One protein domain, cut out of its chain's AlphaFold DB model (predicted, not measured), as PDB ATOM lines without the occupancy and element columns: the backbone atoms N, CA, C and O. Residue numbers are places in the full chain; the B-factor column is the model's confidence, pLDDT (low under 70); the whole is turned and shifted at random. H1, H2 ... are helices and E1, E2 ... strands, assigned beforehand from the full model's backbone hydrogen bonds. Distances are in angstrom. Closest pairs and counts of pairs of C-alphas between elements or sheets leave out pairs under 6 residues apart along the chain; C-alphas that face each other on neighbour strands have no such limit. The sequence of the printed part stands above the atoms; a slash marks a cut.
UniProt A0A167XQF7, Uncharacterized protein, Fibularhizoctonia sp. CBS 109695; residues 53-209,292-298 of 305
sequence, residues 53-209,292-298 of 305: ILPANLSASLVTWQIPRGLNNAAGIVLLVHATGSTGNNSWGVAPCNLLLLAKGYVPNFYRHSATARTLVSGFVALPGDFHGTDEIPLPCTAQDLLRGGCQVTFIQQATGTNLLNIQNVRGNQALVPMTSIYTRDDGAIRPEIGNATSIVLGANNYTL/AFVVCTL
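Overview. This is residues 53 to 209 and 292 to 298 of the 305 residues of an uncharacterized protein of Fibularhizoctonia sp. CBS 109695 (UniProt A0A167XQF7). One twisted wall of six parallel strands has H3 over one end of it, on E2 and E1, while H5 and H6 stand side by side well away from the sheet, beyond the last residues of the strands, with H7 next to H6. H1 and H4 also lie off the sheet, and two long stretches, residues 62 to 75 and 184 to 204, hold no named element. The 164 printed residues include seven named helices and six named strands in the order H1 E1 H2 H3 E2 H4 E3 H5 H6 H7 E4 E5 E6; the sheet's order is E2 E1 E6 E3 E4 E5. The class is mixed, helices and strands, with under half of the residues, 81 of 164, in named elements. The whole is compact, with a radius of gyration of the C-alphas of 16.9 A and spans of 48 by 37 by 30 A.

Along the chain. H1, residues 55 to 61, begins with C-alpha 55 at (205.719, 94.172, 101.692). E1, 76 to 81, is 16.4 A long; H2, 88 to 92, H3, 96 to 103, E2, 106 to 110, H4, 116 to 119, and E3, 123 to 126, follow. H5, 138 to 148, is 14.9 A long, H6 is 153 to 158, and H7, 163 to 172, is 13.4 A long. E4, 179 to 183, and E5, 205 to 208, precede E6, 292 to 297, 16.3 A long, with C-alpha 297 at (195.409, 97.936, 120.858).

Arrangement. In the sheet, E2 and E5 are the edge strands. N 80 and O 109 of E1 and E2 are 2.7 A apart, N 79 and O 294 of E1 and E6 2.8 A, N 125 and O 295 of E3 and E6 2.8 A, N 180 and O 124 of E4 and E3 2.8 A, and N 207 and O 181 of E5 and E4 2.8 A, each within hydrogen-bond range. E1, H2 H3, E2 and E3, H5 H6 H7, E4 are strand-helix-strand units, two parallel neighbour strands with helices between; the first has a right-handed crossover. E2, H4, E3 is a split one, with E1 and E6 between its strands, also right-handed. H3 is on the sheet at a height over the sheet of 9.3 A, over E2 and E1, along the strands, at 10 degrees to E1 on the local plane; its closest C-alphas to E2 are those of Leu 101 and Val 107, 6.5 A. H2 only grazes the sheet. H1, H4, H5, H6 and H7 are not on it. H5 and H6 are close but not clearly touching, opposite ways at a shallow tilt of 7 degrees, with the C-alphas of Cys 141 and Phe 155 closest, 6.8 A. H6 and H7 touch only at the corner, with the C-alphas of Gln 157 and Leu 164 closest, 6.1 A. Every O i to N i+4 pair is within hydrogen-bond range in H1, H2, H5 and H6; H3 has 3 of 4 and H7 5 of 6, and H4 is too short for such a pair.

Size, cuts and confidence. The C-alphas farthest apart, those of Asn 73 and Leu 146, are 51.4 A apart. Residues 210 to 291 are not printed, and C-alphas 209 and 292 are 26.6 A apart across this cut. The links H1 to E1, E3 to H5 and E4 to E5 are long. The mean pLDDT of the printed part is 80.8, with residues 64 to 71, 95 to 115 and 292 to 298 under 70.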
ATOM      1  N   ILE A  53     203.142  87.689 103.552       82.62
ATOM      2  CA  ILE A  53     202.474  88.750 102.797       82.62
ATOM      3  C   ILE A  53     203.491  89.682 102.158       82.62
ATOM      4  O   ILE A  53     204.507  90.027 102.757       82.62
ATOM      5  N   LEU A  54     203.192  90.110 100.929       82.81
ATOM      6  CA  LEU A  54     204.062  91.011 100.183       82.81
ATOM      7  C   LEU A  54     204.231  92.348 100.929       82.81
ATOM      8  O   LEU A  54     203.222  92.942 101.330       82.81
ATOM      9  N   PRO A  55     205.460  92.891 101.025       81.62
ATOM     10  CA  PRO A  55     205.719  94.172 101.692       81.62
ATOM     11  C   PRO A  55     204.886  95.350 101.158       81.62
ATOM     12  O   PRO A  55     204.554  96.275 101.900       81.62
ATOM     13  N   ALA A  56     204.500  95.318  99.878       79.44
ATOM     14  CA  ALA A  56     203.645  96.340  99.272       79.44
ATOM     15  C   ALA A  56     202.224  96.351  99.865       79.44
ATOM     16  O   ALA A  56     201.711  97.410 100.217       79.44
ATOM     17  N   ASN A  57     201.610  95.175 100.043       81.00
ATOM     18  CA  ASN A  57     200.270  95.046 100.637       81.00
ATOM     19  C   ASN A  57     200.270  95.486 102.097       81.00
ATOM     20  O   ASN A  57     199.296  96.026 102.613       81.00
ATOM     21  N   LEU A  58     201.395  95.247 102.749       76.50
ATOM     22  CA  LEU A  58     201.611  95.584 104.128       76.50
ATOM     23  C   LEU A  58     201.770  97.083 104.354       76.50
ATOM     24  O   LEU A  58     201.166  97.653 105.253       76.50
ATOM     25  N   SER A  59     202.544  97.728 103.492       75.25
ATOM     26  CA  SER A  59     202.691  99.180 103.503       75.25
ATOM     27  C   SER A  59     201.366  99.864 103.158       75.25
ATOM     28  O   SER A  59     201.036 100.890 103.739       75.25
ATOM     29  N   ALA A  60     200.574  99.273 102.257       76.81
ATOM     30  CA  ALA A  60     199.259  99.784 101.887       76.81
ATOM     31  C   ALA A  60     198.205  99.666 103.005       76.81
ATOM     32  O   ALA A  60     197.225 100.409 102.983       76.81
ATOM     33  N   SER A  61     198.379  98.763 103.982       75.12
ATOM     34  CA  SER A  61     197.482  98.678 105.144       75.12
ATOM     35  C   SER A  61     197.809  99.704 106.235       75.12
ATOM     36  O   SER A  61     196.982  99.947 107.118       75.12
ATOM     37  N   LEU A  62     198.974 100.357 106.151       71.56
ATOM     38  CA  LEU A  62     199.345 101.474 107.011       71.56
ATOM     39  C   LEU A  62     198.697 102.759 106.496       71.56
ATOM     40  O   LEU A  62     199.183 103.418 105.578       71.56
ATOM     41  N   VAL A  63     197.599 103.149 107.134       70.50
ATOM     42  CA  VAL A  63     197.009 104.469 106.918       70.50
ATOM     43  C   VAL A  63     197.661 105.442 107.891       70.50
ATOM     44  O   VAL A  63     197.306 105.491 109.067       70.50
ATOM     45  N   THR A  64     198.605 106.249 107.407       62.31
ATOM     46  CA  THR A  64     199.001 107.453 108.137       62.31
ATOM     47  C   THR A  64     197.875 108.460 107.978       62.31
ATOM     48  O   THR A  64     197.624 108.991 106.894       62.31
ATOM     49  N   TRP A  65     197.120 108.677 109.054       57.50
ATOM     50  CA  TRP A  65     196.073 109.686 109.022       57.50
ATOM     51  C   TRP A  65     196.740 111.029 108.740       57.50
ATOM     52  O   TRP A  65     197.710 111.354 109.422       57.50
ATOM     53  N   GLN A  66     196.290 111.723 107.683       57.44
ATOM     54  CA  GLN A  66     196.944 112.899 107.098       57.44
ATOM     55  C   GLN A  66     197.513 113.799 108.187       57.44
ATOM     56  O   GLN A  66     196.785 114.559 108.818       57.44
ATOM     57  N   ILE A  67     198.819 113.690 108.423       57.56
ATOM     58  CA  ILE A  67     199.483 114.491 109.437       57.56
ATOM     59  C   ILE A  67     199.659 115.852 108.782       57.56
ATOM     60  O   ILE A  67     200.481 115.954 107.867       57.56
ATOM     61  N   PRO A  68     198.947 116.911 109.205       52.16
ATOM     62  CA  PRO A  68     198.959 118.175 108.468       52.16
ATOM     63  C   PRO A  68     200.357 118.809 108.384       52.16
ATOM     64  O   PRO A  68     200.577 119.733 107.608       52.16
ATOM     65  N   ARG A  69     201.308 118.327 109.198       59.59
ATOM     66  CA  ARG A  69     202.695 118.803 109.285       59.59
ATOM     67  C   ARG A  69     203.749 117.718 109.008       59.59
ATOM     68  O   ARG A  69     204.937 117.974 109.185       59.59
ATOM     69  N   GLY A  70     203.335 116.524 108.569       65.19
ATOM     70  CA  GLY A  70     204.214 115.352 108.487       65.19
ATOM     71  C   GLY A  70     204.732 114.892 109.860       65.19
ATOM     72  O   GLY A  70     204.330 115.415 110.895       65.19
ATOM     73  N   LEU A  71     205.645 113.916 109.882       68.81
ATOM     74  CA  LEU A  71     206.270 113.400 111.118       68.81
ATOM     75  C   LEU A  71     207.257 114.391 111.767       68.81
ATOM     76  O   LEU A  71     207.747 114.162 112.873       68.81
ATOM     77  N   ASN A  72     207.565 115.495 111.085       70.06
ATOM     78  CA  ASN A  72     208.530 116.482 111.548       70.06
ATOM     79  C   ASN A  72     207.992 117.175 112.812       70.06
ATOM     80  O   ASN A  72     206.980 117.875 112.756       70.06
ATOM     81  N   ASN A  73     208.709 117.026 113.933       71.81
ATOM     82  CA  ASN A  73     208.357 117.505 115.282       71.81
ATOM     83  C   ASN A  73     207.326 116.666 116.058       71.81
ATOM     84  O   ASN A  73     206.777 117.164 117.045       71.81
ATOM     85  N   ALA A  74     207.065 115.419 115.656       73.00
ATOM     86  CA  ALA A  74     206.272 114.521 116.490       73.00
ATOM     87  C   ALA A  74     206.978 114.260 117.837       73.00
ATOM     88  O   ALA A  74     208.200 114.137 117.896       73.00
ATOM     89  N   ALA A  75     206.211 114.183 118.926       76.44
ATOM     90  CA  ALA A  75     206.700 113.757 120.241       76.44
ATOM     91  C   ALA A  75     206.948 112.238 120.300       76.44
ATOM     92  O   ALA A  75     207.653 111.750 121.178       76.44
ATOM     93  N   GLY A  76     206.341 111.507 119.367       79.94
ATOM     94  CA  GLY A  76     206.411 110.064 119.237       79.94
ATOM     95  C   GLY A  76     205.370 109.558 118.244       79.94
ATOM     96  O   GLY A  76     204.541 110.321 117.730       79.94
ATOM     97  N   ILE A  77     205.391 108.254 117.993       79.94
ATOM     98  CA  ILE A  77     204.406 107.575 117.144       79.94
ATOM     99  C   ILE A  77     203.556 106.675 118.035       79.94
ATOM    100  O   ILE A  77     204.081 105.934 118.867       79.94
ATOM    101  N   VAL A  78     202.238 106.744 117.861       79.94
ATOM    102  CA  VAL A  78     201.298 105.846 118.528       79.94
ATOM    103  C   VAL A  78     200.689 104.912 117.509       79.94
ATOM    104  O   VAL A  78     200.116 105.352 116.523       79.94
ATOM    105  N   LEU A  79     200.797 103.619 117.757       82.75
ATOM    106  CA  LEU A  79     200.308 102.573 116.888       82.75
ATOM    107  C   LEU A  79     198.957 102.049 117.395       82.75
ATOM    108  O   LEU A  79     198.904 101.334 118.389       82.75
ATOM    109  N   LEU A  80     197.867 102.410 116.733       82.31
ATOM    110  CA  LEU A  80     196.507 101.982 117.018       82.31
ATOM    111  C   LEU A  80     196.211 100.652 116.319       82.31
ATOM    112  O   LEU A  80     196.400 100.515 115.120       82.31
ATOM    113  N   VAL A  81     195.724  99.642 117.024       83.81
ATOM    114  CA  VAL A  81     195.327  98.366 116.394       83.81
ATOM    115  C   VAL A  81     193.835  98.174 116.585       83.81
ATOM    116  O   VAL A  81     193.334  98.345 117.690       83.81
ATOM    117  N   HIS A  82     193.112  97.911 115.499       85.19
ATOM    118  CA  HIS A  82     191.656  97.778 115.520       85.19
ATOM    119  C   HIS A  82     191.209  96.369 115.938       85.19
ATOM    120  O   HIS A  82     191.945  95.402 115.746       85.19
ATOM    121  N   ALA A  83     189.975  96.264 116.435       85.81
ATOM    122  CA  ALA A  83     189.365  94.998 116.845       85.81
ATOM    123  C   ALA A  83     188.884  94.125 115.679       85.81
ATOM    124  O   ALA A  83     188.781  94.578 114.528       85.81
ATOM    125  N   THR A  84     188.516  92.886 116.023       84.50
ATOM    126  CA  THR A  84     187.885  91.896 115.144       84.50
ATOM    127  C   THR A  84     186.641  92.477 114.488       84.50
ATOM    128  O   THR A  84     185.849  93.176 115.113       84.50
ATOM    129  N   GLY A  85     186.476  92.204 113.193       84.38
ATOM    130  CA  GLY A  85     185.311  92.655 112.431       84.38
ATOM    131  C   GLY A  85     185.262  94.161 112.144       84.38
ATOM    132  O   GLY A  85     184.275  94.627 111.578       84.38
ATOM    133  N   SER A  86     186.306  94.926 112.485       85.06
ATOM    134  CA  SER A  86     186.375  96.372 112.248       85.06
ATOM    135  C   SER A  86     187.563  96.766 111.360       85.06
ATOM    136  O   SER A  86     188.418  95.948 111.026       85.06
ATOM    137  N   THR A  87     187.614  98.037 110.961       86.38
ATOM    138  CA  THR A  87     188.795  98.661 110.347       86.38
ATOM    139  C   THR A  87     189.412  99.681 111.299       86.38
ATOM    140  O   THR A  87     188.762 100.127 112.249       86.38
ATOM    141  N   GLY A  88     190.635 100.135 111.001       79.50
ATOM    142  CA  GLY A  88     191.264 101.252 111.715       79.50
ATOM    143  C   GLY A  88     190.357 102.482 111.797       79.50
ATOM    144  O   GLY A  88     190.190 103.062 112.866       79.50
ATOM    145  N   ASN A  89     189.681 102.827 110.699       82.19
ATOM    146  CA  ASN A  89     188.762 103.960 110.678       82.19
ATOM    147  C   ASN A  89     187.467 103.699 111.467       82.19
ATOM    148  O   ASN A  89     186.966 104.617 112.107       82.19
ATOM    149  N   ASN A  90     186.934 102.471 111.471       81.38
ATOM    150  CA  ASN A  90     185.748 102.155 112.278       81.38
ATOM    151  C   ASN A  90     186.050 102.181 113.780       81.38
ATOM    152  O   ASN A  90     185.247 102.710 114.538       81.38
ATOM    153  N   SER A  91     187.203 101.646 114.192       79.81
ATOM    154  CA  SER A  91     187.616 101.640 115.600       79.81
ATOM    155  C   SER A  91     188.038 103.028 116.089       79.81
ATOM    156  O   SER A  91     187.719 103.417 117.207       79.81
ATOM    157  N   TRP A  92     188.769 103.782 115.260       79.69
ATOM    158  CA  TRP A  92     189.516 104.952 115.730       79.69
ATOM    159  C   TRP A  92     189.161 106.263 115.025       79.69
ATOM    160  O   TRP A  92     189.421 107.328 115.576       79.69
ATOM    161  N   GLY A  93     188.543 106.223 113.843       77.81
ATOM    162  CA  GLY A  93     188.308 107.405 113.002       77.81
ATOM    163  C   GLY A  93     187.437 108.478 113.660       77.81
ATOM    164  O   GLY A  93     187.697 109.666 113.492       77.81
ATOM    165  N   VAL A  94     186.455 108.057 114.459       71.75
ATOM    166  CA  VAL A  94     185.615 108.940 115.293       71.75
ATOM    167  C   VAL A  94     186.005 108.896 116.769       71.75
ATOM    168  O   VAL A  94     185.398 109.574 117.597       71.75
ATOM    169  N   ALA A  95     187.015 108.094 117.114       68.31
ATOM    170  CA  ALA A  95     187.441 107.976 118.487       68.31
ATOM    171  C   ALA A  95     188.181 109.258 118.907       68.31
ATOM    172  O   ALA A  95     189.059 109.747 118.189       68.31
ATOM    173  N   PRO A  96     187.927 109.757 120.123       65.44
ATOM    174  CA  PRO A  96     188.686 110.847 120.739       65.44
ATOM    175  C   PRO A  96     190.200 110.614 120.729       65.44
ATOM    176  O   PRO A  96     190.968 111.579 120.759       65.44
ATOM    177  N   CYS A  97     190.627 109.345 120.644       63.62
ATOM    178  CA  CYS A  97     192.023 108.944 120.508       63.62
ATOM    179  C   CYS A  97     192.753 109.716 119.427       63.62
ATOM    180  O   CYS A  97     193.808 110.300 119.657       63.62
ATOM    181  N   ASN A  98     192.130 109.780 118.266       62.53
ATOM    182  CA  ASN A  98     192.708 110.371 117.086       62.53
ATOM    183  C   ASN A  98     192.880 111.896 117.223       62.53
ATOM    184  O   ASN A  98     193.908 112.441 116.824       62.53
ATOM    185  N   LEU A  99     191.934 112.587 117.866       64.00
ATOM    186  CA  LEU A  99     191.996 114.040 118.075       64.00
ATOM    187  C   LEU A  99     192.996 114.440 119.169       64.00
ATOM    188  O   LEU A  99     193.711 115.436 119.038       64.00
ATOM    189  N   LEU A 100     193.067 113.666 120.251       62.47
ATOM    190  CA  LEU A 100     193.912 113.988 121.400       62.47
ATOM    191  C   LEU A 100     195.388 113.663 121.159       62.47
ATOM    192  O   LEU A 100     196.242 114.429 121.603       62.47
ATOM    193  N   LEU A 101     195.701 112.586 120.432       65.69
ATOM    194  CA  LEU A 101     197.083 112.275 120.047       65.69
ATOM    195  C   LEU A 101     197.686 113.414 119.217       65.69
ATOM    196  O   LEU A 101     198.766 113.905 119.552       65.69
ATOM    197  N   LEU A 102     196.934 113.920 118.233       63.91
ATOM    198  CA  LEU A 102     197.339 115.070 117.422       63.91
ATOM    199  C   LEU A 102     197.530 116.334 118.270       63.91
ATOM    200  O   LEU A 102     198.545 117.018 118.134       63.91
ATOM    201  N   ALA A 103     196.608 116.617 119.198       59.88
ATOM    202  CA  ALA A 103     196.724 117.756 120.115       59.88
ATOM    203  C   ALA A 103     197.958 117.681 121.036       59.88
ATOM    204  O   ALA A 103     198.400 118.699 121.568       59.88
ATOM    205  N   LYS A 104     198.520 116.483 121.237       62.53
ATOM    206  CA  LYS A 104     199.719 116.237 122.052       62.53
ATOM    207  C   LYS A 104     200.991 116.027 121.228       62.53
ATOM    208  O   LYS A 104     202.046 115.801 121.809       62.53
ATOM    209  N   GLY A 105     200.909 116.145 119.903       63.78
ATOM    210  CA  GLY A 105     202.050 115.990 119.005       63.78
ATOM    211  C   GLY A 105     202.428 114.538 118.708       63.78
ATOM    212  O   GLY A 105     203.500 114.312 118.156       63.78
ATOM    213  N   TYR A 106     201.584 113.561 119.051       63.28
ATOM    214  CA  TYR A 106     201.760 112.177 118.615       63.28
ATOM    215  C   TYR A 106     201.098 111.946 117.272       63.28
ATOM    216  O   TYR A 106     200.068 112.538 116.941       63.28
ATOM    217  N   VAL A 107     201.677 111.020 116.525       64.44
ATOM    218  CA  VAL A 107     201.155 110.606 115.231       64.44
ATOM    219  C   VAL A 107     200.517 109.228 115.370       64.44
ATOM    220  O   VAL A 107     201.247 108.277 115.656       64.44
ATOM    221  N   PRO A 108     199.191 109.093 115.170       52.62
ATOM    222  CA  PRO A 108     198.560 107.790 115.087       52.62
ATOM    223  C   PRO A 108     198.978 107.095 113.786       52.62
ATOM    224  O   PRO A 108     198.887 107.650 112.691       52.62
ATOM    225  N   ASN A 109     199.434 105.866 113.921       56.88
ATOM    226  CA  ASN A 109     199.686 104.906 112.860       56.88
ATOM    227  C   ASN A 109     198.978 103.602 113.265       56.88
ATOM    228  O   ASN A 109     198.543 103.508 114.401       56.88
ATOM    229  N   PHE A 110     198.837 102.595 112.415       47.41
ATOM    230  CA  PHE A 110     198.267 101.289 112.813       47.41
ATOM    231  C   PHE A 110     199.338 100.218 112.771       47.41
ATOM    232  O   PHE A 110     200.209 100.500 111.949       47.41
ATOM    233  N   TYR A 111     199.284  99.096 113.579       52.50
ATOM    234  CA  TYR A 111     199.930  97.744 113.349       52.50
ATOM    235  C   TYR A 111     200.621  96.867 114.488       52.50
ATOM    236  O   TYR A 111     200.450  97.138 115.664       52.50
ATOM    237  N   ARG A 112     201.335  95.743 114.163       42.06
ATOM    238  CA  ARG A 112     201.772  94.563 114.989       42.06
ATOM    239  C   ARG A 112     203.267  94.096 114.852       42.06
ATOM    240  O   ARG A 112     203.922  94.469 113.892       42.06
ATOM    241  N   HIS A 113     203.706  93.246 115.814       44.09
ATOM    242  CA  HIS A 113     204.979  92.585 116.265       44.09
ATOM    243  C   HIS A 113     206.021  91.883 115.351       44.09
ATOM    244  O   HIS A 113     205.690  90.912 114.674       44.09
ATOM    245  N   SER A 114     207.313  92.183 115.593       55.00
ATOM    246  CA  SER A 114     208.510  91.326 115.391       55.00
ATOM    247  C   SER A 114     209.305  91.179 116.714       55.00
ATOM    248  O   SER A 114     209.032  91.909 117.675       55.00
ATOM    249  N   ALA A 115     210.275  90.258 116.828       58.62
ATOM    250  CA  ALA A 115     211.156  90.188 118.008       58.62
ATOM    251  C   ALA A 115     212.031  91.447 118.107       58.62
ATOM    252  O   ALA A 115     212.210  91.993 119.197       58.62
ATOM    253  N   THR A 116     212.463  91.963 116.957       71.88
ATOM    254  CA  THR A 116     213.107  93.276 116.817       71.88
ATOM    255  C   THR A 116     212.189  94.447 117.194       71.88
ATOM    256  O   THR A 116     212.665  95.457 117.700       71.88
ATOM    257  N   ALA A 117     210.864  94.321 117.063       74.06
ATOM    258  CA  ALA A 117     209.941  95.389 117.452       74.06
ATOM    259  C   ALA A 117     209.926  95.631 118.966       74.06
ATOM    260  O   ALA A 117     209.612  96.736 119.397       74.06
ATOM    261  N   ARG A 118     210.289  94.639 119.793       76.69
ATOM    262  CA  ARG A 118     210.267  94.792 121.260       76.69
ATOM    263  C   ARG A 118     211.186  95.910 121.744       76.69
ATOM    264  O   ARG A 118     210.816  96.628 122.661       76.69
ATOM    265  N   THR A 119     212.348  96.085 121.113       81.00
ATOM    266  CA  THR A 119     213.299  97.151 121.476       81.00
ATOM    267  C   THR A 119     212.851  98.527 121.000       81.00
ATOM    268  O   THR A 119     213.415  99.531 121.417       81.00
ATOM    269  N   LEU A 120     211.862  98.571 120.108       81.69
ATOM    270  CA  LEU A 120     211.335  99.798 119.531       81.69
ATOM    271  C   LEU A 120     210.049 100.242 120.220       81.69
ATOM    272  O   LEU A 120     209.688 101.397 120.076       81.69
ATOM    273  N   VAL A 121     209.369  99.366 120.967       80.88
ATOM    274  CA  VAL A 121     208.112  99.669 121.660       80.88
ATOM    275  C   VAL A 121     208.390 100.104 123.100       80.88
ATOM    276  O   VAL A 121     208.745  99.299 123.956       80.88
ATOM    277  N   SER A 122     208.163 101.387 123.378       84.94
ATOM    278  CA  SER A 122     208.306 101.988 124.714       84.94
ATOM    279  C   SER A 122     207.129 101.699 125.655       84.94
ATOM    280  O   SER A 122     207.271 101.800 126.873       84.94
ATOM    281  N   GLY A 123     205.973 101.304 125.110       85.00
ATOM    282  CA  GLY A 123     204.814 100.895 125.899       85.00
ATOM    283  C   GLY A 123     203.711 100.238 125.070       85.00
ATOM    284  O   GLY A 123     203.570 100.516 123.879       85.00
ATOM    285  N   PHE A 124     202.925  99.377 125.714       85.44
ATOM    286  CA  PHE A 124     201.768  98.697 125.132       85.44
ATOM    287  C   PHE A 124     200.530  98.897 126.013       85.44
ATOM    288  O   PHE A 124     200.571  98.602 127.206       85.44
ATOM    289  N   VAL A 125     199.428  99.385 125.447       85.62
ATOM    290  CA  VAL A 125     198.156  99.576 126.160       85.62
ATOM    291  C   VAL A 125     197.061  98.759 125.485       85.62
ATOM    292  O   VAL A 125     196.784  98.970 124.311       85.62
ATOM    293  N   ALA A 126     196.423  97.852 126.219       88.25
ATOM    294  CA  ALA A 126     195.350  96.994 125.720       88.25
ATOM    295  C   ALA A 126     193.984  97.421 126.259       88.25
ATOM    296  O   ALA A 126     193.879  97.711 127.452       88.25
ATOM    297  N   LEU A 127     192.960  97.437 125.397       88.00
ATOM    298  CA  LEU A 127     191.605  97.877 125.732       88.00
ATOM    299  C   LEU A 127     190.533  97.001 125.078       88.00
ATOM    300  O   LEU A 127     190.414  97.005 123.858       88.00
ATOM    301  N   PRO A 128     189.666  96.389 125.879       89.19
ATOM    302  CA  PRO A 128     190.042  95.159 126.578       89.19
ATOM    303  C   PRO A 128     190.812  94.175 125.671       89.19
ATOM    304  O   PRO A 128     190.658  94.162 124.447       89.19
ATOM    305  N   GLY A 129     191.693  93.371 126.268       90.38
ATOM    306  CA  GLY A 129     192.532  92.444 125.514       90.38
ATOM    307  C   GLY A 129     192.193  90.983 125.769       90.38
ATOM    308  O   GLY A 129     192.326  90.526 126.882       90.38
ATOM    309  N   ASP A 130     191.869  90.195 124.751       93.44
ATOM    310  CA  ASP A 130     191.544  88.766 124.887       93.44
ATOM    311  C   ASP A 130     192.795  87.860 124.893       93.44
ATOM    312  O   ASP A 130     192.922  86.922 124.105       93.44
ATOM    313  N   PHE A 131     193.767  88.121 125.774       94.88
ATOM    314  CA  PHE A 131     195.067  87.413 125.769       94.88
ATOM    315  C   PHE A 131     194.958  85.901 125.988       94.88
ATOM    316  O   PHE A 131     195.824  85.136 125.553       94.88
ATOM    317  N   HIS A 132     193.876  85.477 126.635       95.25
ATOM    318  CA  HIS A 132     193.548  84.080 126.897       95.25
ATOM    319  C   HIS A 132     192.333  83.591 126.100       95.25
ATOM    320  O   HIS A 132     191.863  82.478 126.333       95.25
ATOM    321  N   GLY A 133     191.890  84.386 125.124       94.44
ATOM    322  CA  GLY A 133     190.711  84.133 124.311       94.44
ATOM    323  C   GLY A 133     189.418  84.581 124.972       94.44
ATOM    324  O   GLY A 133     189.432  85.331 125.942       94.44
ATOM    325  N   THR A 134     188.299  84.127 124.418       94.62
ATOM    326  CA  THR A 134     186.965  84.331 124.975       94.62
ATOM    327  C   THR A 134     186.085  83.100 124.788       94.62
ATOM    328  O   THR A 134     186.114  82.436 123.745       94.62
ATOM    329  N   ASP A 135     185.267  82.816 125.800       94.06
ATOM    330  CA  ASP A 135     184.252  81.759 125.773       94.06
ATOM    331  C   ASP A 135     182.980  82.179 125.018       94.06
ATOM    332  O   ASP A 135     182.114  81.348 124.757       94.06
ATOM    333  N   GLU A 136     182.867  83.449 124.621       91.88
ATOM    334  CA  GLU A 136     181.695  83.986 123.916       91.88
ATOM    335  C   GLU A 136     181.721  83.700 122.402       91.88
ATOM    336  O   GLU A 136     180.751  83.985 121.708       91.88
ATOM    337  N   ILE A 137     182.797  83.112 121.853       87.12
ATOM    338  CA  ILE A 137     182.922  82.809 120.412       87.12
ATOM    339  C   ILE A 137     181.893  81.804 119.859       87.12
ATOM    340  O   ILE A 137     181.448  82.013 118.725       87.12
ATOM    341  N   PRO A 138     181.505  80.711 120.546       86.69
ATOM    342  CA  PRO A 138     180.681  79.667 119.939       86.69
ATOM    343  C   PRO A 138     179.378  80.188 119.323       86.69
ATOM    344  O   PRO A 138     179.070  79.848 118.186       86.69
ATOM    345  N   LEU A 139     178.656  81.080 120.010       82.19
ATOM    346  CA  LEU A 139     177.388  81.641 119.528       82.19
ATOM    347  C   LEU A 139     177.518  82.482 118.238       82.19
ATOM    348  O   LEU A 139     176.864  82.138 117.247       82.19
ATOM    349  N   PRO A 140     178.340  83.549 118.176       82.69
ATOM    350  CA  PRO A 140     178.532  84.323 116.954       82.69
ATOM    351  C   PRO A 140     179.152  83.479 115.838       82.69
ATOM    352  O   PRO A 140     178.830  83.692 114.672       82.69
ATOM    353  N   CYS A 141     179.993  82.500 116.174       87.75
ATOM    354  CA  CYS A 141     180.603  81.605 115.201       87.75
ATOM    355  C   CYS A 141     179.568  80.658 114.572       87.75
ATOM    356  O   CYS A 141     179.513  80.558 113.350       87.75
ATOM    357  N   THR A 142     178.676  80.053 115.367       86.38
ATOM    358  CA  THR A 142     177.539  79.262 114.860       86.38
ATOM    359  C   THR A 142     176.589  80.116 114.022       86.38
ATOM    360  O   THR A 142     176.148  79.683 112.962       86.38
ATOM    361  N   ALA A 143     176.294  81.346 114.448       83.06
ATOM    362  CA  ALA A 143     175.451  82.249 113.667       83.06
ATOM    363  C   ALA A 143     176.090  82.611 112.312       83.06
ATOM    364  O   ALA A 143     175.406  82.612 111.289       83.06
ATOM    365  N   GLN A 144     177.400  82.888 112.280       85.94
ATOM    366  CA  GLN A 144     178.135  83.107 111.031       85.94
ATOM    367  C   GLN A 144     178.136  81.856 110.156       85.94
ATOM    368  O   GLN A 144     177.881  81.968 108.961       85.94
ATOM    369  N   ASP A 145     178.347  80.682 110.746       86.94
ATOM    370  CA  ASP A 145     178.360  79.416 110.022       86.94
ATOM    371  C   ASP A 145     177.014  79.142 109.336       86.94
ATOM    372  O   ASP A 145     176.964  78.907 108.130       86.94
ATOM    373  N   LEU A 146     175.905  79.331 110.059       86.12
ATOM    374  CA  LEU A 146     174.552  79.187 109.515       86.12
ATOM    375  C   LEU A 146     174.228  80.202 108.408       86.12
ATOM    376  O   LEU A 146     173.525  79.869 107.456       86.12
ATOM    377  N   LEU A 147     174.706  81.444 108.527       88.06
ATOM    378  CA  LEU A 147     174.364  82.525 107.594       88.06
ATOM    379  C   LEU A 147     175.322  82.642 106.403       88.06
ATOM    380  O   LEU A 147     174.951  83.206 105.373       88.06
ATOM    381  N   ARG A 148     176.568  82.189 106.552       89.38
ATOM    382  CA  ARG A 148     177.667  82.438 105.604       89.38
ATOM    383  C   ARG A 148     178.436  81.174 105.214       89.38
ATOM    384  O   ARG A 148     179.362  81.280 104.416       89.38
ATOM    385  N   GLY A 149     178.064  80.002 105.736       89.81
ATOM    386  CA  GLY A 149     178.729  78.726 105.449       89.81
ATOM    387  C   GLY A 149     180.130  78.612 106.053       89.81
ATOM    388  O   GLY A 149     180.977  77.902 105.515       89.81
ATOM    389  N   GLY A 150     180.402  79.383 107.106       90.56
ATOM    390  CA  GLY A 150     181.662  79.354 107.832       90.56
ATOM    391  C   GLY A 150     181.763  80.463 108.871       90.56
ATOM    392  O   GLY A 150     181.020  81.446 108.854       90.56
ATOM    393  N   CYS A 151     182.745  80.326 109.752       90.81
ATOM    394  CA  CYS A 151     183.085  81.312 110.764       90.81
ATOM    395  C   CYS A 151     184.399  82.007 110.407       90.81
ATOM    396  O   CYS A 151     185.322  81.389 109.868       90.81
ATOM    397  N   GLN A 152     184.493  83.307 110.683       89.19
ATOM    398  CA  GLN A 152     185.726  84.050 110.448       89.19
ATOM    399  C   GLN A 152     186.886  83.433 111.245       89.19
ATOM    400  O   GLN A 152     186.770  83.176 112.442       89.19
ATOM    401  N   VAL A 153     188.031  83.240 110.584       90.19
ATOM    402  CA  VAL A 153     189.214  82.586 111.174       90.19
ATOM    403  C   VAL A 153     189.659  83.266 112.470       90.19
ATOM    404  O   VAL A 153     190.061  82.583 113.407       90.19
ATOM    405  N   THR A 154     189.542  84.594 112.555       87.44
ATOM    406  CA  THR A 154     189.887  85.357 113.761       87.44
ATOM    407  C   THR A 154     189.003  84.993 114.949       87.44
ATOM    408  O   THR A 154     189.532  84.822 116.036       87.44
ATOM    409  N   PHE A 155     187.698  84.777 114.754       89.06
ATOM    410  CA  PHE A 155     186.804  84.341 115.834       89.06
ATOM    411  C   PHE A 155     187.239  82.978 116.365       89.06
ATOM    412  O   PHE A 155     187.442  82.823 117.563       89.06
ATOM    413  N   ILE A 156     187.465  82.012 115.468       91.25
ATOM    414  CA  ILE A 156     187.932  80.675 115.853       91.25
ATOM    415  C   ILE A 156     189.246  80.775 116.624       91.25
ATOM    416  O   ILE A 156     189.401  80.117 117.639       91.25
ATOM    417  N   GLN A 157     190.181  81.603 116.164       91.50
ATOM    418  CA  GLN A 157     191.483  81.800 116.798       91.50
ATOM    419  C   GLN A 157     191.396  82.458 118.185       91.50
ATOM    420  O   GLN A 157     192.224  82.149 119.041       91.50
ATOM    421  N   GLN A 158     190.398  83.313 118.410       92.19
ATOM    422  CA  GLN A 158     190.137  83.988 119.684       92.19
ATOM    423  C   GLN A 158     189.365  83.123 120.687       92.19
ATOM    424  O   GLN A 158     189.231  83.519 121.838       92.19
ATOM    425  N   ALA A 159     188.859  81.949 120.305       93.94
ATOM    426  CA  ALA A 159     188.178  81.071 121.253       93.94
ATOM    427  C   ALA A 159     189.155  80.530 122.308       93.94
ATOM    428  O   ALA A 159     190.285  80.159 121.981       93.94
ATOM    429  N   THR A 160     188.726  80.435 123.565       94.56
ATOM    430  CA  THR A 160     189.539  79.853 124.643       94.56
ATOM    431  C   THR A 160     190.064  78.461 124.269       94.56
ATOM    432  O   THR A 160     189.345  77.618 123.731       94.56
ATOM    433  N   GLY A 161     191.340  78.200 124.568       92.88
ATOM    434  CA  GLY A 161     191.963  76.882 124.393       92.88
ATOM    435  C   GLY A 161     192.396  76.535 122.964       92.88
ATOM    436  O   GLY A 161     192.810  75.400 122.714       92.88
ATOM    437  N   THR A 162     192.343  77.478 122.020       93.62
ATOM    438  CA  THR A 162     192.815  77.236 120.649       93.62
ATOM    439  C   THR A 162     194.319  76.994 120.581       93.62
ATOM    440  O   THR A 162     195.097  77.480 121.401       93.62
ATOM    441  N   ASN A 163     194.765  76.299 119.531       94.50
ATOM    442  CA  ASN A 163     196.195  76.100 119.275       94.50
ATOM    443  C   ASN A 163     196.960  77.424 119.158       94.50
ATOM    444  O   ASN A 163     198.106  77.496 119.600       94.50
ATOM    445  N   LEU A 164     196.333  78.471 118.603       90.19
ATOM    446  CA  LEU A 164     196.956  79.791 118.527       90.19
ATOM    447  C   LEU A 164     197.240  80.338 119.924       90.19
ATOM    448  O   LEU A 164     198.383  80.689 120.205       90.19
ATOM    449  N   LEU A 165     196.230  80.388 120.792       90.31
ATOM    450  CA  LEU A 165     196.391  80.918 122.144       90.31
ATOM    451  C   LEU A 165     197.333  80.055 122.975       90.31
ATOM    452  O   LEU A 165     198.172  80.593 123.690       90.31
ATOM    453  N   ASN A 166     197.271  78.732 122.824       92.94
ATOM    454  CA  ASN A 166     198.192  77.823 123.497       92.94
ATOM    455  C   ASN A 166     199.645  78.145 123.122       92.94
ATOM    456  O   ASN A 166     200.470  78.332 124.011       92.94
ATOM    457  N   ILE A 167     199.959  78.282 121.827       88.62
ATOM    458  CA  ILE A 167     201.315  78.608 121.353       88.62
ATOM    459  C   ILE A 167     201.718  80.030 121.752       88.62
ATOM    460  O   ILE A 167     202.839  80.248 122.216       88.62
ATOM    461  N   GLN A 168     200.812  80.998 121.602       88.31
ATOM    462  CA  GLN A 168     201.028  82.378 122.021       88.31
ATOM    463  C   GLN A 168     201.411  82.438 123.496       88.31
ATOM    464  O   GLN A 168     202.414  83.056 123.841       88.31
ATOM    465  N   ASN A 169     200.674  81.739 124.353       89.50
ATOM    466  CA  ASN A 169     200.827  81.816 125.799       89.50
ATOM    467  C   ASN A 169     202.024  81.013 126.334       89.50
ATOM    468  O   ASN A 169     202.429  81.235 127.471       89.50
ATOM    469  N   VAL A 170     202.710  80.208 125.508       89.25
ATOM    470  CA  VAL A 170     204.024  79.636 125.880       89.25
ATOM    471  C   VAL A 170     205.051  80.735 126.182       89.25
ATOM    472  O   VAL A 170     205.901  80.565 127.052       89.25
ATOM    473  N   ARG A 171     205.009  81.861 125.454       81.38
ATOM    474  CA  ARG A 171     205.974  82.974 125.616       81.38
ATOM    475  C   ARG A 171     205.333  84.350 125.783       81.38
ATOM    476  O   ARG A 171     206.030  85.294 126.142       81.38
ATOM    477  N   GLY A 172     204.050  84.467 125.472       84.56
ATOM    478  CA  GLY A 172     203.249  85.687 125.485       84.56
ATOM    479  C   GLY A 172     202.279  85.780 126.659       84.56
ATOM    480  O   GLY A 172     201.591  86.785 126.764       84.56
ATOM    481  N   ASN A 173     202.275  84.804 127.578       88.94
ATOM    482  CA  ASN A 173     201.522  84.881 128.839       88.94
ATOM    483  C   ASN A 173     202.165  85.843 129.864       88.94
ATOM    484  O   ASN A 173     202.034  85.700 131.076       88.94
ATOM    485  N   GLN A 174     202.950  86.799 129.377       93.81
ATOM    486  CA  GLN A 174     203.561  87.851 130.165       93.81
ATOM    487  C   GLN A 174     203.851  89.059 129.275       93.81
ATOM    488  O   GLN A 174     204.055  88.934 128.064       93.81
ATOM    489  N   ALA A 175     203.920  90.229 129.894       88.75
ATOM    490  CA  ALA A 175     204.260  91.474 129.248       88.75
ATOM    491  C   ALA A 175     205.690  91.401 128.693       88.75
ATOM    492  O   ALA A 175     206.652  91.146 129.416       88.75
ATOM    493  N   LEU A 176     205.826  91.625 127.386       87.44
ATOM    494  CA  LEU A 176     207.117  91.612 126.686       87.44
ATOM    495  C   LEU A 176     207.779  92.994 126.621       87.44
ATOM    496  O   LEU A 176     208.957  93.104 126.295       87.44
ATOM    497  N   VAL A 177     206.992  94.028 126.892       85.44
ATOM    498  CA  VAL A 177     207.339  95.450 126.957       85.44
ATOM    499  C   VAL A 177     206.522  96.055 128.104       85.44
ATOM    500  O   VAL A 177     205.565  95.408 128.542       85.44
ATOM    501  N   PRO A 178     206.836  97.263 128.603       90.69
ATOM    502  CA  PRO A 178     206.000  97.912 129.608       90.69
ATOM    503  C   PRO A 178     204.539  97.956 129.149       90.69
ATOM    504  O   PRO A 178     204.214  98.575 128.136       90.69
ATOM    505  N   MET A 179     203.671  97.252 129.870       88.88
ATOM    506  CA  MET A 179     202.317  96.962 129.416       88.88
ATOM    507  C   MET A 179     201.281  97.427 130.424       88.88
ATOM    508  O   MET A 179     201.469  97.319 131.635       88.88
ATOM    509  N   THR A 180     200.167  97.928 129.913       88.06
ATOM    510  CA  THR A 180     198.962  98.203 130.684       88.06
ATOM    511  C   THR A 180     197.772  97.538 130.016       88.06
ATOM    512  O   THR A 180     197.572  97.702 128.817       88.06
ATOM    513  N   SER A 181     196.994  96.790 130.788       90.75
ATOM    514  CA  SER A 181     195.750  96.170 130.339       90.75
ATOM    515  C   SER A 181     194.592  96.820 131.079       90.75
ATOM    516  O   SER A 181     194.614  96.880 132.309       90.75
ATOM    517  N   ILE A 182     193.614  97.351 130.347       90.69
ATOM    518  CA  ILE A 182     192.411  97.966 130.914       90.69
ATOM    519  C   ILE A 182     191.208  97.192 130.393       90.69
ATOM    520  O   ILE A 182     191.025  97.081 129.183       90.69
ATOM    521  N   TYR A 183     190.382  96.684 131.300       93.06
ATOM    522  CA  TYR A 183     189.239  95.838 130.965       93.06
ATOM    523  C   TYR A 183     188.056  96.077 131.907       93.06
ATOM    524  O   TYR A 183     188.160  96.799 132.902       93.06
ATOM    525  N   THR A 184     186.910  95.483 131.593       92.81
ATOM    526  CA  THR A 184     185.665  95.636 132.351       92.81
ATOM    527  C   THR A 184     185.107  94.273 132.741       92.81
ATOM    528  O   THR A 184     185.130  93.343 131.945       92.81
ATOM    529  N   ARG A 185     184.605  94.140 133.974       95.00
ATOM    530  CA  ARG A 185     183.955  92.905 134.459       95.00
ATOM    531  C   ARG A 185     182.628  92.624 133.758       95.00
ATOM    532  O   ARG A 185     182.177  91.482 133.763       95.00
ATOM    533  N   ASP A 186     182.032  93.662 133.178       93.31
ATOM    534  CA  ASP A 186     180.747  93.605 132.484       93.31
ATOM    535  C   ASP A 186     180.910  93.380 130.970       93.31
ATOM    536  O   ASP A 186     179.953  93.558 130.222       93.31
ATOM    537  N   ASP A 187     182.104  92.986 130.510       91.31
ATOM    538  CA  ASP A 187     182.383  92.729 129.096       91.31
ATOM    539  C   ASP A 187     181.491  91.584 128.567       91.31
ATOM    540  O   ASP A 187     181.447  90.474 129.118       91.31
ATOM    541  N   GLY A 188     180.705  91.885 127.533       90.50
ATOM    542  CA  GLY A 188     179.794  90.961 126.867       90.50
ATOM    543  C   GLY A 188     180.391  90.215 125.672       90.50
ATOM    544  O   GLY A 188     179.710  89.353 125.124       90.50
ATOM    545  N   ALA A 189     181.620  90.523 125.248       90.12
ATOM    546  CA  ALA A 189     182.278  89.889 124.099       90.12
ATOM    547  C   ALA A 189     183.534  89.091 124.485       90.12
ATOM    548  O   ALA A 189     183.857  88.079 123.860       90.12
ATOM    549  N   ILE A 190     184.242  89.530 125.518       92.69
ATOM    550  CA  ILE A 190     185.413  88.889 126.096       92.69
ATOM    551  C   ILE A 190     185.027  88.358 127.471       92.69
ATOM    552  O   ILE A 190     184.713  89.128 128.373       92.69
ATOM    553  N   ARG A 191     185.062  87.032 127.643       94.38
ATOM    554  CA  ARG A 191     184.838  86.373 128.933       94.38
ATOM    555  C   ARG A 191     185.712  85.137 129.125       94.38
ATOM    556  O   ARG A 191     186.008  84.460 128.144       94.38
ATOM    557  N   PRO A 192     186.030  84.788 130.387       96.19
ATOM    558  CA  PRO A 192     185.636  85.481 131.625       96.19
ATOM    559  C   PRO A 192     186.426  86.775 131.887       96.19
ATOM    560  O   PRO A 192     187.613  86.841 131.604       96.19
ATOM    561  N   GLU A 193     185.789  87.778 132.502       95.44
ATOM    562  CA  GLU A 193     186.448  89.007 133.009       95.44
ATOM    563  C   GLU A 193     186.271  89.196 134.530       95.44
ATOM    564  O   GLU A 193     186.664  90.200 135.127       95.44
ATOM    565  N   ILE A 194     185.723  88.174 135.194       94.88
ATOM    566  CA  ILE A 194     185.597  88.070 136.650       94.88
ATOM    567  C   ILE A 194     186.382  86.841 137.116       94.88
ATOM    568  O   ILE A 194     186.229  85.748 136.576       94.88
ATOM    569  N   GLY A 195     187.213  87.008 138.147       93.31
ATOM    570  CA  GLY A 195     188.082  85.943 138.645       93.31
ATOM    571  C   GLY A 195     189.323  85.788 137.768       93.31
ATOM    572  O   GLY A 195     190.253  86.581 137.895       93.31
ATOM    573  N   ASN A 196     189.340  84.785 136.886       93.75
ATOM    574  CA  ASN A 196     190.457  84.538 135.970       93.75
ATOM    575  C   ASN A 196     190.270  85.308 134.655       93.75
ATOM    576  O   ASN A 196     190.014  84.712 133.613       93.75
ATOM    577  N   ALA A 197     190.328  86.636 134.748       95.94
ATOM    578  CA  ALA A 197     190.068  87.532 133.629       95.94
ATOM    579  C   ALA A 197     191.031  87.292 132.454       95.94
ATOM    580  O   ALA A 197     192.252  87.295 132.637       95.94
ATOM    581  N   THR A 198     190.492  87.124 131.245       95.62
ATOM    582  CA  THR A 198     191.302  86.843 130.046       95.62
ATOM    583  C   THR A 198     192.204  88.018 129.670       95.62
ATOM    584  O   THR A 198     193.277  87.810 129.097       95.62
ATOM    585  N   SER A 199     191.812  89.223 130.093       95.00
ATOM    586  CA  SER A 199     192.556  90.470 129.945       95.00
ATOM    587  C   SER A 199     193.772  90.630 130.850       95.00
ATOM    588  O   SER A 199     194.569  91.545 130.629       95.00
ATOM    589  N   ILE A 200     193.969  89.761 131.842       95.50
ATOM    590  CA  ILE A 200     195.138  89.837 132.722       95.50
ATOM    591  C   ILE A 200     196.375  89.298 132.004       95.50
ATOM    592  O   ILE A 200     196.364  88.193 131.477       95.50
ATOM    593  N   VAL A 201     197.479  90.047 132.054       93.62
ATOM    594  CA  VAL A 201     198.799  89.598 131.580       93.62
ATOM    595  C   VAL A 201     199.827  89.711 132.703       93.62
ATOM    596  O   VAL A 201     199.921  90.745 133.373       93.62
ATOM    597  N   LEU A 202     200.629  88.663 132.916       95.00
ATOM    598  CA  LEU A 202     201.680  88.672 133.937       95.00
ATOM    599  C   LEU A 202     202.711  89.778 133.655       95.00
ATOM    600  O   LEU A 202     203.193  89.915 132.538       95.00
ATOM    601  N   GLY A 203     203.072  90.576 134.661       93.50
ATOM    602  CA  GLY A 203     204.036  91.675 134.503       93.50
ATOM    603  C   GLY A 203     203.477  92.939 133.833       93.50
ATOM    604  O   GLY A 203     204.206  93.919 133.695       93.50
ATOM    605  N   ALA A 204     202.198  92.947 133.445       92.56
ATOM    606  CA  ALA A 204     201.489  94.163 133.061       92.56
ATOM    607  C   ALA A 204     200.878  94.867 134.284       92.56
ATOM    608  O   ALA A 204     200.595  94.246 135.311       92.56
ATOM    609  N   ASN A 205     200.595  96.160 134.139       93.19
ATOM    610  CA  ASN A 205     199.661  96.861 135.013       93.19
ATOM    611  C   ASN A 205     198.233  96.539 134.557       93.19
ATOM    612  O   ASN A 205     197.779  97.065 133.542       93.19
ATOM    613  N   ASN A 206     197.549  95.651 135.272       93.81
ATOM    614  CA  ASN A 206     196.186  95.234 134.948       93.81
ATOM    615  C   ASN A 206     195.187  96.061 135.769       93.81
ATOM    616  O   ASN A 206     195.276  96.080 136.995       93.81
ATOM    617  N   TYR A 207     194.255  96.731 135.096       93.00
ATOM    618  CA  TYR A 207     193.215  97.548 135.712       93.00
ATOM    619  C   TYR A 207     191.845  97.077 135.245       93.00
ATOM    620  O   TYR A 207     191.557  97.095 134.047       93.00
ATOM    621  N   THR A 208     190.972  96.740 136.190       93.19
ATOM    622  CA  THR A 208     189.547  96.620 135.890       93.19
ATOM    623  C   THR A 208     188.843  97.922 136.245       93.19
ATOM    624  O   THR A 208     189.114  98.524 137.287       93.19
ATOM    625  N   LEU A 209     187.943  98.392 135.378       90.94
ATOM    626  CA  LEU A 209     187.208  99.639 135.620       90.94
ATOM    627  C   LEU A 209     186.443  99.590 136.952       90.94
ATOM    628  O   LEU A 209     186.370 100.593 137.655       90.94
ATOM    629  N   ALA A 292     209.616 108.251 121.459       52.53
ATOM    630  CA  ALA A 292     208.754 107.260 122.097       52.53
ATOM    631  C   ALA A 292     207.813 106.596 121.075       52.53
ATOM    632  O   ALA A 292     207.180 107.265 120.251       52.53
ATOM    633  N   PHE A 293     207.675 105.273 121.165       52.12
ATOM    634  CA  PHE A 293     206.731 104.487 120.371       52.12
ATOM    635  C   PHE A 293     205.778 103.732 121.291       52.12
ATOM    636  O   PHE A 293     206.215 102.889 122.080       52.12
ATOM    637  N   VAL A 294     204.484 104.018 121.214       60.78
ATOM    638  CA  VAL A 294     203.476 103.365 122.061       60.78
ATOM    639  C   VAL A 294     202.494 102.628 121.172       60.78
ATOM    640  O   VAL A 294     201.995 103.195 120.211       60.78
ATOM    641  N   VAL A 295     202.191 101.374 121.482       62.50
ATOM    642  CA  VAL A 295     201.148 100.614 120.786       62.50
ATOM    643  C   VAL A 295     199.913 100.605 121.676       62.50
ATOM    644  O   VAL A 295     199.990 100.117 122.797       62.50
ATOM    645  N   CYS A 296     198.786 101.148 121.218       54.28
ATOM    646  CA  CYS A 296     197.520 101.060 121.944       54.28
ATOM    647  C   CYS A 296     196.577 100.137 121.096       54.28
ATOM    648  O   CYS A 296     196.283 100.434 119.937       54.28
ATOM    649  N   THR A 297     196.163  98.969 121.607       55.44
ATOM    650  CA  THR A 297     195.409  97.936 120.858       55.44
ATOM    651  C   THR A 297     194.014  97.688 121.422       55.44
ATOM    652  O   THR A 297     193.866  97.545 122.634       55.44
ATOM    653  N   LEU A 298     193.030  97.505 120.540       53.53
ATOM    654  CA  LEU A 298     191.909  96.589 120.784       53.53
ATOM    655  C   LEU A 298     192.385  95.209 120.308       53.53
ATOM    656  O   LEU A 298     192.818  95.092 119.157       53.53
TER     657      LEU A 298